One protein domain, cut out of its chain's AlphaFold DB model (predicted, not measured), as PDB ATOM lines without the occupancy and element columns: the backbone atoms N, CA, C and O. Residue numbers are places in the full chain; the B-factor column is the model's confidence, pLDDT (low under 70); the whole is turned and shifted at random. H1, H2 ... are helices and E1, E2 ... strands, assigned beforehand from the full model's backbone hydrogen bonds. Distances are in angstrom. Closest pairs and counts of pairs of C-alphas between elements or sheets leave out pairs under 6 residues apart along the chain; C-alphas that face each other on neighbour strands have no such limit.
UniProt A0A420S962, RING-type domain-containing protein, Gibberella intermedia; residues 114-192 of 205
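This is residues 114 to 192 of the 205 residues of the protein "RING-type domain-containing protein" of Gibberella intermedia (UniProt A0A420S962). A small parallel sheet of three strands forms the core, covered by H2 on one face and by H3 on the other, while the longest helix, H1, stands off to one side and meets H2 near residue 115. The printed part has 79 residues, with three named helices and three named strands in the order H1 E1 H2 E2 H3 E3; the sheet's order is E1 E3 E2. The class is mixed, helices and strands. The whole is compact, with a radius of gyration of the C-alphas of 12.5 A and spans of 36 by 27 by 18 A.

E1 is residues 136 to 140, 13.5 A; E3 is residues 187 to 191, 13.4 A, ending at C-alpha 191 (136.272, 165.062, 129.190); E2 is residues 160 to 163, 10.4 A. H2 is residues 143 to 155, 18.7 A; H3 is residues 169 to 181, 18.3 A. H1 is residues 114 to 128, 21.3 A, from C-alpha 114 (126.153, 159.753, 140.743).

Inner strand E3 is parallel to E1, with N 138 and O 188 2.8 A apart, and to E2, with N 163 and O 189 2.8 A apart. H2 lies over E3 at a height over the sheet of 9.4 A. H3, on the opposite face, lies over E2 at 8.5 A; the closest C-alphas of the two are those of Val 163 and Arg 172, 6.0 A. E1, H2, E2 form a split strand-helix-strand unit, two parallel strands joined through a helix with E3 between them; E2, H3, E3 form an unsplit one. Both crossovers are right-handed. H1, with residues 115 to 119 alone, touches H2 at a steep tilt of 45 degrees, the same way; their closest C-alphas are those of Val 115 and Val 149, 6.3 A. H1 only grazes the sheet, and is apart from H3. In H1, H2 and H3 every O i to N i+4 pair is within hydrogen-bond range.

The C-alphas of Ser 130 and Ala 166, the two farthest apart, are 36.6 A apart. The printed part has no cut, and no link is long. The model's pLDDT is under 70 at residues 129 to 132, 143 to 144, 165 to 172 and 192.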
ATOM      1  N   LYS A 114     126.186 159.097 142.062       79.75
ATOM      2  CA  LYS A 114     126.153 159.753 140.743       79.75
ATOM      3  C   LYS A 114     126.210 158.749 139.590       79.75
ATOM      4  O   LYS A 114     125.480 158.902 138.621       79.75
ATOM      5  N   VAL A 115     127.070 157.733 139.700       83.50
ATOM      6  CA  VAL A 115     127.195 156.678 138.681       83.50
ATOM      7  C   VAL A 115     125.943 155.802 138.681       83.50
ATOM      8  O   VAL A 115     125.414 155.507 137.620       83.50
ATOM      9  N   SER A 116     125.412 155.458 139.854       83.12
ATOM     10  CA  SER A 116     124.160 154.708 139.975       83.12
ATOM     11  C   SER A 116     122.974 155.468 139.379       83.12
ATOM     12  O   SER A 116     122.186 154.879 138.648       83.12
ATOM     13  N   ALA A 117     122.863 156.777 139.635       85.00
ATOM     14  CA  ALA A 117     121.819 157.602 139.027       85.00
ATOM     15  C   ALA A 117     121.953 157.665 137.496       85.00
ATOM     16  O   ALA A 117     120.961 157.516 136.793       85.00
ATOM     17  N   LEU A 118     123.181 157.815 136.982       87.00
ATOM     18  CA  LEU A 118     123.450 157.755 135.544       87.00
ATOM     19  C   LEU A 118     122.989 156.420 134.942       87.00
ATOM     20  O   LEU A 118     122.292 156.420 133.935       87.00
ATOM     21  N   LEU A 119     123.345 155.292 135.562       87.69
ATOM     22  CA  LEU A 119     122.938 153.969 135.083       87.69
ATOM     23  C   LEU A 119     121.418 153.800 135.062       87.69
ATOM     24  O   LEU A 119     120.895 153.239 134.105       87.69
ATOM     25  N   ASN A 120     120.717 154.270 136.094       88.25
ATOM     26  CA  ASN A 120     119.259 154.181 136.146       88.25
ATOM     27  C   ASN A 120     118.618 154.979 135.007       88.25
ATOM     28  O   ASN A 120     117.803 154.423 134.280       88.25
ATOM     29  N   ASN A 121     119.063 156.218 134.780       87.88
ATOM     30  CA  ASN A 121     118.561 157.040 133.679       87.88
ATOM     31  C   ASN A 121     118.798 156.365 132.317       87.88
ATOM     32  O   ASN A 121     117.885 156.276 131.508       87.88
ATOM     33  N   LEU A 122     119.999 155.823 132.086       87.69
ATOM     34  CA  LEU A 122     120.330 155.140 130.829       87.69
ATOM     35  C   LEU A 122     119.510 153.858 130.612       87.69
ATOM     36  O   LEU A 122     119.196 153.507 129.476       87.69
ATOM     37  N   LYS A 123     119.170 153.135 131.687       88.19
ATOM     38  CA  LYS A 123     118.284 151.963 131.618       88.19
ATOM     39  C   LYS A 123     116.857 152.380 131.270       88.19
ATOM     40  O   LYS A 123     116.275 151.803 130.362       88.19
ATOM     41  N   GLU A 124     116.338 153.413 131.928       86.25
ATOM     42  CA  GLU A 124     115.008 153.958 131.640       86.25
ATOM     43  C   GLU A 124     114.900 154.469 130.194       86.25
ATOM     44  O   GLU A 124     113.921 154.175 129.514       86.25
ATOM     45  N   GLU A 125     115.919 155.175 129.698       83.94
ATOM     46  CA  GLU A 125     115.996 155.645 128.307       83.94
ATOM     47  C   GLU A 125     115.978 154.482 127.307       83.94
ATOM     48  O   GLU A 125     115.255 154.527 126.309       83.94
ATOM     49  N   ARG A 126     116.736 153.417 127.596       81.94
ATOM     50  CA  ARG A 126     116.763 152.197 126.779       81.94
ATOM     51  C   ARG A 126     115.388 151.533 126.721       81.94
ATOM     52  O   ARG A 126     114.952 151.158 125.636       81.94
ATOM     53  N   ASP A 127     114.707 151.435 127.858       80.75
ATOM     54  CA  ASP A 127     113.414 150.753 127.979       80.75
ATOM     55  C   ASP A 127     112.257 151.561 127.353       80.75
ATOM     56  O   ASP A 127     111.260 150.987 126.916       80.75
ATOM     57  N   GLN A 128     112.385 152.889 127.270       76.50
ATOM     58  CA  GLN A 128     111.385 153.777 126.658       76.50
ATOM     59  C   GLN A 128     111.543 153.914 125.134       76.50
ATOM     60  O   GLN A 128     110.581 154.242 124.433       76.50
ATOM     61  N   SER A 129     112.737 153.660 124.593       66.62
ATOM     62  CA  SER A 129     113.015 153.815 123.163       66.62
ATOM     63  C   SER A 129     112.372 152.697 122.324       66.62
ATOM     64  O   SER A 129     112.906 151.603 122.182       66.62
ATOM     65  N   SER A 130     111.182 152.961 121.774       62.69
ATOM     66  CA  SER A 130     110.401 151.966 121.010       62.69
ATOM     67  C   SER A 130     110.702 151.953 119.503       62.69
ATOM     68  O   SER A 130     110.303 151.021 118.809       62.69
ATOM     69  N   THR A 131     111.364 152.992 118.980       67.19
ATOM     70  CA  THR A 131     111.554 153.196 117.528       67.19
ATOM     71  C   THR A 131     112.991 153.524 117.127       67.19
ATOM     72  O   THR A 131     113.458 152.990 116.128       67.19
ATOM     73  N   ASP A 132     113.707 154.342 117.906       69.38
ATOM     74  CA  ASP A 132     115.138 154.611 117.728       69.38
ATOM     75  C   ASP A 132     115.810 154.811 119.097       69.38
ATOM     76  O   ASP A 132     115.228 155.477 119.960       69.38
ATOM     77  N   PRO A 133     117.016 154.256 119.314       71.31
ATOM     78  CA  PRO A 133     117.708 154.363 120.590       71.31
ATOM     79  C   PRO A 133     118.152 155.804 120.875       71.31
ATOM     80  O   PRO A 133     118.755 156.472 120.031       71.31
ATOM     81  N   LEU A 134     117.864 156.276 122.090       79.75
ATOM     82  CA  LEU A 134     118.234 157.615 122.546       79.75
ATOM     83  C   LEU A 134     119.754 157.742 122.702       79.75
ATOM     84  O   LEU A 134     120.415 156.845 123.223       79.75
ATOM     85  N   LYS A 135     120.305 158.872 122.249       82.38
ATOM     86  CA  LYS A 135     121.734 159.191 122.334       82.38
ATOM     87  C   LYS A 135     122.017 160.039 123.573       82.38
ATOM     88  O   LYS A 135     121.446 161.118 123.717       82.38
ATOM     89  N   SER A 136     122.970 159.608 124.396       85.06
ATOM     90  CA  SER A 136     123.299 160.247 125.675       85.06
ATOM     91  C   SER A 136     124.776 160.637 125.743       85.06
ATOM     92  O   SER A 136     125.664 159.875 125.360       85.06
ATOM     93  N   ILE A 137     125.063 161.851 126.227       86.56
ATOM     94  CA  ILE A 137     126.433 162.369 126.363       86.56
ATOM     95  C   ILE A 137     126.730 162.662 127.834       86.56
ATOM     96  O   ILE A 137     126.017 163.421 128.488       86.56
ATOM     97  N   VAL A 138     127.810 162.081 128.350       84.12
ATOM     98  CA  VAL A 138     128.258 162.221 129.736       84.12
ATOM     99  C   VAL A 138     129.539 163.038 129.775       84.12
ATOM    100  O   VAL A 138     130.577 162.616 129.262       84.12
ATOM    101  N   PHE A 139     129.484 164.188 130.441       82.31
ATOM    102  CA  PHE A 139     130.637 165.067 130.606       82.31
ATOM    103  C   PHE A 139     131.277 164.944 131.987       82.31
ATOM    104  O   PHE A 139     130.586 164.848 133.003       82.31
ATOM    105  N   SER A 140     132.607 165.031 132.043       76.50
ATOM    106  CA  SER A 140     133.351 165.149 133.301       76.50
ATOM    107  C   SER A 140     134.626 165.965 133.122       76.50
ATOM    108  O   SER A 140     135.367 165.765 132.169       76.50
ATOM    109  N   THR A 141     134.949 166.842 134.068       73.75
ATOM    110  CA  THR A 141     136.273 167.494 134.129       73.75
ATOM    111  C   THR A 141     137.378 166.537 134.590       73.75
ATOM    112  O   THR A 141     138.554 166.836 134.431       73.75
ATOM    113  N   TRP A 142     137.012 165.391 135.171       73.06
ATOM    114  CA  TRP A 142     137.934 164.384 135.695       73.06
ATOM    115  C   TRP A 142     137.871 163.134 134.823       73.06
ATOM    116  O   TRP A 142     136.840 162.454 134.790       73.06
ATOM    117  N   THR A 143     138.967 162.815 134.142       68.88
ATOM    118  CA  THR A 143     139.100 161.586 133.343       68.88
ATOM    119  C   THR A 143     138.964 160.335 134.206       68.88
ATOM    120  O   THR A 143     138.276 159.408 133.796       68.88
ATOM    121  N   SER A 144     139.466 160.370 135.443       66.25
ATOM    122  CA  SER A 144     139.296 159.297 136.434       66.25
ATOM    123  C   SER A 144     137.830 158.977 136.743       66.25
ATOM    124  O   SER A 144     137.466 157.823 136.943       66.25
ATOM    125  N   MET A 145     136.942 159.976 136.735       74.31
ATOM    126  CA  MET A 145     135.503 159.731 136.868       74.31
ATOM    127  C   MET A 145     134.939 159.043 135.619       74.31
ATOM    128  O   MET A 145     134.084 158.169 135.746       74.31
ATOM    129  N   LEU A 146     135.419 159.402 134.421       79.56
ATOM    130  CA  LEU A 146     135.031 158.705 133.192       79.56
ATOM    131  C   LEU A 146     135.506 157.252 133.219       79.56
ATOM    132  O   LEU A 146     134.758 156.385 132.787       79.56
ATOM    133  N   ASP A 147     136.679 156.960 133.786       75.12
ATOM    134  CA  ASP A 147     137.158 155.584 133.984       75.12
ATOM    135  C   ASP A 147     136.180 154.757 134.831       75.12
ATOM    136  O   ASP A 147     135.779 153.665 134.429       75.12
ATOM    137  N   LEU A 148     135.697 155.312 135.946       76.69
ATOM    138  CA  LEU A 148     134.687 154.651 136.782       76.69
ATOM    139  C   LEU A 148     133.353 154.456 136.047       76.69
ATOM    140  O   LEU A 148     132.729 153.402 136.174       76.69
ATOM    141  N   VAL A 149     132.918 155.446 135.263       81.31
ATOM    142  CA  VAL A 149     131.700 155.335 134.445       81.31
ATOM    143  C   VAL A 149     131.854 154.240 133.388       81.31
ATOM    144  O   VAL A 149     130.935 153.448 133.220       81.31
ATOM    145  N   GLN A 150     133.009 154.126 132.728       81.50
ATOM    146  CA  GLN A 150     133.268 153.054 131.760       81.50
ATOM    147  C   GLN A 150     133.120 151.668 132.391       81.50
ATOM    148  O   GLN A 150     132.457 150.809 131.814       81.50
ATOM    149  N   ILE A 151     133.703 151.454 133.576       77.75
ATOM    150  CA  ILE A 151     133.587 150.182 134.308       77.75
ATOM    151  C   ILE A 151     132.112 149.856 134.565       77.75
ATOM    152  O   ILE A 151     131.655 148.745 134.291       77.75
ATOM    153  N   ALA A 152     131.356 150.841 135.048       79.56
ATOM    154  CA  ALA A 152     129.940 150.690 135.348       79.56
ATOM    155  C   ALA A 152     129.099 150.382 134.093       79.56
ATOM    156  O   ALA A 152     128.275 149.472 134.119       79.56
ATOM    157  N   LEU A 153     129.344 151.089 132.986       81.38
ATOM    158  CA  LEU A 153     128.652 150.877 131.712       81.38
ATOM    159  C   LEU A 153     128.939 149.495 131.120       81.38
ATOM    160  O   LEU A 153     128.003 148.811 130.709       81.38
ATOM    161  N   ARG A 154     130.204 149.051 131.131       81.06
ATOM    162  CA  ARG A 154     130.593 147.712 130.650       81.06
ATOM    163  C   ARG A 154     129.908 146.608 131.446       81.06
ATOM    164  O   ARG A 154     129.396 145.665 130.853       81.06
ATOM    165  N   LYS A 155     129.861 146.741 132.778       77.25
ATOM    166  CA  LYS A 155     129.197 145.769 133.665       77.25
ATOM    167  C   LYS A 155     127.705 145.613 133.347       77.25
ATOM    168  O   LYS A 155     127.151 144.537 133.533       77.25
ATOM    169  N   GLU A 156     127.075 146.674 132.857       79.94
ATOM    170  CA  GLU A 156     125.651 146.732 132.508       79.94
ATOM    171  C   GLU A 156     125.381 146.500 131.006       79.94
ATOM    172  O   GLU A 156     124.244 146.638 130.547       79.94
ATOM    173  N   GLY A 157     126.418 146.143 130.236       78.88
ATOM    174  CA  GLY A 157     126.311 145.800 128.817       78.88
ATOM    175  C   GLY A 157     126.037 146.986 127.889       78.88
ATOM    176  O   GLY A 157     125.496 146.795 126.804       78.88
ATOM    177  N   PHE A 158     126.366 148.211 128.302       81.88
ATOM    178  CA  PHE A 158     126.224 149.386 127.445       81.88
ATOM    179  C   PHE A 158     127.426 149.553 126.512       81.88
ATOM    180  O   PHE A 158     128.577 149.534 126.955       81.88
ATOM    181  N   ASN A 159     127.148 149.829 125.239       81.56
ATOM    182  CA  ASN A 159     128.149 150.289 124.284       81.56
ATOM    183  C   ASN A 159     128.317 151.805 124.390       81.56
ATOM    184  O   ASN A 159     127.342 152.559 124.470       81.56
ATOM    185  N   PHE A 160     129.563 152.256 124.353       81.81
ATOM    186  CA  PHE A 160     129.891 153.667 124.431       81.81
ATOM    187  C   PHE A 160     131.179 153.970 123.677       81.81
ATOM    188  O   PHE A 160     132.021 153.099 123.450       81.81
ATOM    189  N   VAL A 161     131.367 155.246 123.376       80.75
ATOM    190  CA  VAL A 161     132.635 155.794 122.902       80.75
ATOM    191  C   VAL A 161     133.136 156.883 123.839       80.75
ATOM    192  O   VAL A 161     132.381 157.426 124.647       80.75
ATOM    193  N   ARG A 162     134.429 157.212 123.751       81.62
ATOM    194  CA  ARG A 162     135.060 158.203 124.623       81.62
ATOM    195  C   ARG A 162     135.963 159.171 123.871       81.62
ATOM    196  O   ARG A 162     136.908 158.755 123.195       81.62
ATOM    197  N   VAL A 163     135.742 160.460 124.108       74.88
ATOM    198  CA  VAL A 163     136.590 161.564 123.659       74.88
ATOM    199  C   VAL A 163     137.286 162.189 124.867       74.88
ATOM    200  O   VAL A 163     136.643 162.685 125.790       74.88
ATOM    201  N   ASP A 164     138.617 162.183 124.838       73.75
ATOM    202  CA  ASP A 164     139.451 162.884 125.811       73.75
ATOM    203  C   ASP A 164     140.146 164.068 125.133       73.75
ATOM    204  O   ASP A 164     140.566 163.948 123.982       73.75
ATOM    205  N   GLY A 165     140.332 165.181 125.848       57.03
ATOM    206  CA  GLY A 165     140.986 166.385 125.306       57.03
ATOM    207  C   GLY A 165     142.444 166.213 124.844       57.03
ATOM    208  O   GLY A 165     142.970 167.103 124.191       57.03
ATOM    209  N   ALA A 166     143.092 165.085 125.153       50.75
ATOM    210  CA  ALA A 166     144.448 164.764 124.696       50.75
ATOM    211  C   ALA A 166     144.495 164.015 123.346       50.75
ATOM    212  O   ALA A 166     145.582 163.739 122.842       50.75
ATOM    213  N   LYS A 167     143.345 163.632 122.771       57.66
ATOM    214  CA  LYS A 167     143.289 162.889 121.500       57.66
ATOM    215  C   LYS A 167     143.452 163.828 120.301       57.66
ATOM    216  O   LYS A 167     143.053 164.988 120.360       57.66
ATOM    217  N   SER A 168     144.013 163.314 119.204       57.53
ATOM    218  CA  SER A 168     144.117 164.069 117.950       57.53
ATOM    219  C   SER A 168     142.732 164.409 117.386       57.53
ATOM    220  O   SER A 168     141.753 163.691 117.619       57.53
ATOM    221  N   GLU A 169     142.658 165.497 116.615       62.75
ATOM    222  CA  GLU A 169     141.410 165.971 116.006       62.75
ATOM    223  C   GLU A 169     140.734 164.891 115.156       62.75
ATOM    224  O   GLU A 169     139.528 164.684 115.266       62.75
ATOM    225  N   THR A 170     141.514 164.139 114.379       66.44
ATOM    226  CA  THR A 170     141.016 163.032 113.554       66.44
ATOM    227  C   THR A 170     140.304 161.975 114.394       66.44
ATOM    228  O   THR A 170     139.174 161.607 114.093       66.44
ATOM    229  N   ILE A 171     140.905 161.552 115.513       60.78
ATOM    230  CA  ILE A 171     140.303 160.546 116.400       60.78
ATOM    231  C   ILE A 171     139.011 161.083 117.016       60.78
ATOM    232  O   ILE A 171     138.035 160.344 117.156       60.78
ATOM    233  N   ARG A 172     138.988 162.367 117.388       65.88
ATOM    234  CA  ARG A 172     137.787 163.018 117.914       65.88
ATOM    235  C   ARG A 172     136.646 162.968 116.896       65.88
ATOM    236  O   ARG A 172     135.550 162.560 117.274       65.88
ATOM    237  N   GLN A 173     136.913 163.315 115.638       70.50
ATOM    238  CA  GLN A 173     135.912 163.287 114.569       70.50
ATOM    239  C   GLN A 173     135.392 161.872 114.317       70.50
ATOM    240  O   GLN A 173     134.192 161.652 114.446       70.50
ATOM    241  N   THR A 174     136.269 160.887 114.114       72.94
ATOM    242  CA  THR A 174     135.855 159.489 113.886       72.94
ATOM    243  C   THR A 174     135.058 158.918 115.065       72.94
ATOM    244  O   THR A 174     134.082 158.194 114.886       72.94
ATOM    245  N   THR A 175     135.422 159.280 116.301       73.25
ATOM    246  CA  THR A 175     134.684 158.861 117.504       73.25
ATOM    247  C   THR A 175     133.273 159.460 117.541       73.25
ATOM    248  O   THR A 175     132.313 158.772 117.891       73.25
ATOM    249  N   ILE A 176     133.140 160.739 117.175       77.38
ATOM    250  CA  ILE A 176     131.849 161.436 117.095       77.38
ATOM    251  C   ILE A 176     131.007 160.883 115.940       77.38
ATOM    252  O   ILE A 176     129.802 160.703 116.099       77.38
ATOM    253  N   GLU A 177     131.621 160.585 114.798       78.12
ATOM    254  CA  GLU A 177     130.959 159.957 113.654       78.12
ATOM    255  C   GLU A 177     130.399 158.591 114.033       78.12
ATOM    256  O   GLU A 177     129.205 158.369 113.850       78.12
ATOM    257  N   ARG A 178     131.204 157.735 114.676       78.75
ATOM    258  CA  ARG A 178     130.737 156.445 115.196       78.75
ATOM    259  C   ARG A 178     129.541 156.618 116.129       78.75
ATOM    260  O   ARG A 178     128.537 155.947 115.947       78.75
ATOM    261  N   PHE A 179     129.604 157.546 117.085       82.56
ATOM    262  CA  PHE A 179     128.476 157.831 117.981       82.56
ATOM    263  C   PHE A 179     127.193 158.240 117.237       82.56
ATOM    264  O   PHE A 179     126.092 157.874 117.651       82.56
ATOM    265  N   ARG A 180     127.328 158.995 116.140       78.00
ATOM    266  CA  ARG A 180     126.201 159.458 115.320       78.00
ATOM    267  C   ARG A 180     125.617 158.351 114.443       78.00
ATOM    268  O   ARG A 180     124.400 158.283 114.311       78.00
ATOM    269  N   SER A 181     126.460 157.521 113.827       79.69
ATOM    270  CA  SER A 181     126.038 156.557 112.804       79.69
ATOM    271  C   SER A 181     125.667 155.183 113.359       79.69
ATOM    272  O   SER A 181     124.799 154.512 112.807       79.69
ATOM    273  N   ASP A 182     126.337 154.740 114.421       79.69
ATOM    274  CA  ASP A 182     126.163 153.408 114.997       79.69
ATOM    275  C   ASP A 182     124.968 153.408 115.962       79.69
ATOM    276  O   ASP A 182     124.998 154.072 116.999       79.69
ATOM    277  N   LYS A 183     123.898 152.680 115.622       78.06
ATOM    278  CA  LYS A 183     122.682 152.570 116.450       78.06
ATOM    279  C   LYS A 183     122.903 151.792 117.747       78.06
ATOM    280  O   LYS A 183     122.144 151.983 118.692       78.06
ATOM    281  N   ASP A 184     123.936 150.961 117.814       78.44
ATOM    282  CA  ASP A 184     124.267 150.218 119.023       78.44
ATOM    283  C   ASP A 184     125.138 151.057 119.962       78.44
ATOM    284  O   ASP A 184     125.139 150.817 121.167       78.44
ATOM    285  N   CYS A 185     125.830 152.082 119.451       78.38
ATOM    286  CA  CYS A 185     126.658 152.999 120.233       78.38
ATOM    287  C   CYS A 185     125.895 154.264 120.653       78.38
ATOM    288  O   CYS A 185     125.929 155.299 119.984       78.38
ATOM    289  N   ASN A 186     125.243 154.209 121.812       82.06
ATOM    290  CA  ASN A 186     124.312 155.258 122.241       82.06
ATOM    291  C   ASN A 186     124.843 156.192 123.325       82.06
ATOM    292  O   ASN A 186     124.165 157.149 123.686       82.06
ATOM    293  N   ILE A 187     126.058 155.959 123.823       85.00
ATOM    294  CA  ILE A 187     126.639 156.757 124.904       85.00
ATOM    295  C   ILE A 187     127.995 157.328 124.480       85.00
ATOM    296  O   ILE A 187     128.877 156.599 124.032       85.00
ATOM    297  N   LEU A 188     128.180 158.634 124.664       83.88
ATOM    298  CA  LEU A 188     129.455 159.323 124.480       83.88
ATOM    299  C   LEU A 188     129.966 159.843 125.825       83.88
ATOM    300  O   LEU A 188     129.309 160.643 126.483       83.88
ATOM    301  N   LEU A 189     131.168 159.431 126.216       83.56
ATOM    302  CA  LEU A 189     131.892 159.973 127.363       83.56
ATOM    303  C   LEU A 189     132.850 161.068 126.889       83.56
ATOM    304  O   LEU A 189     133.683 160.822 126.018       83.56
ATOM    305  N   ALA A 190     132.767 162.263 127.464       81.06
ATOM    306  CA  ALA A 190     133.580 163.400 127.045       81.06
ATOM    307  C   ALA A 190     134.251 164.087 128.239       81.06
ATOM    308  O   ALA A 190     133.586 164.479 129.204       81.06
ATOM    309  N   SER A 191     135.575 164.265 128.179       76.25
ATOM    310  CA  SER A 191     136.272 165.062 129.190       76.25
ATOM    311  C   SER A 191     136.197 166.560 128.882       76.25
ATOM    312  O   SER A 191     136.456 167.002 127.764       76.25
ATOM    313  N   ILE A 192     135.838 167.367 129.883       65.31
ATOM    314  CA  ILE A 192     135.865 168.833 129.796       65.31
ATOM    315  C   ILE A 192     137.300 169.269 130.110       65.31
ATOM    316  O   ILE A 192     137.620 169.638 131.238       65.31
TER     317      ILE A 192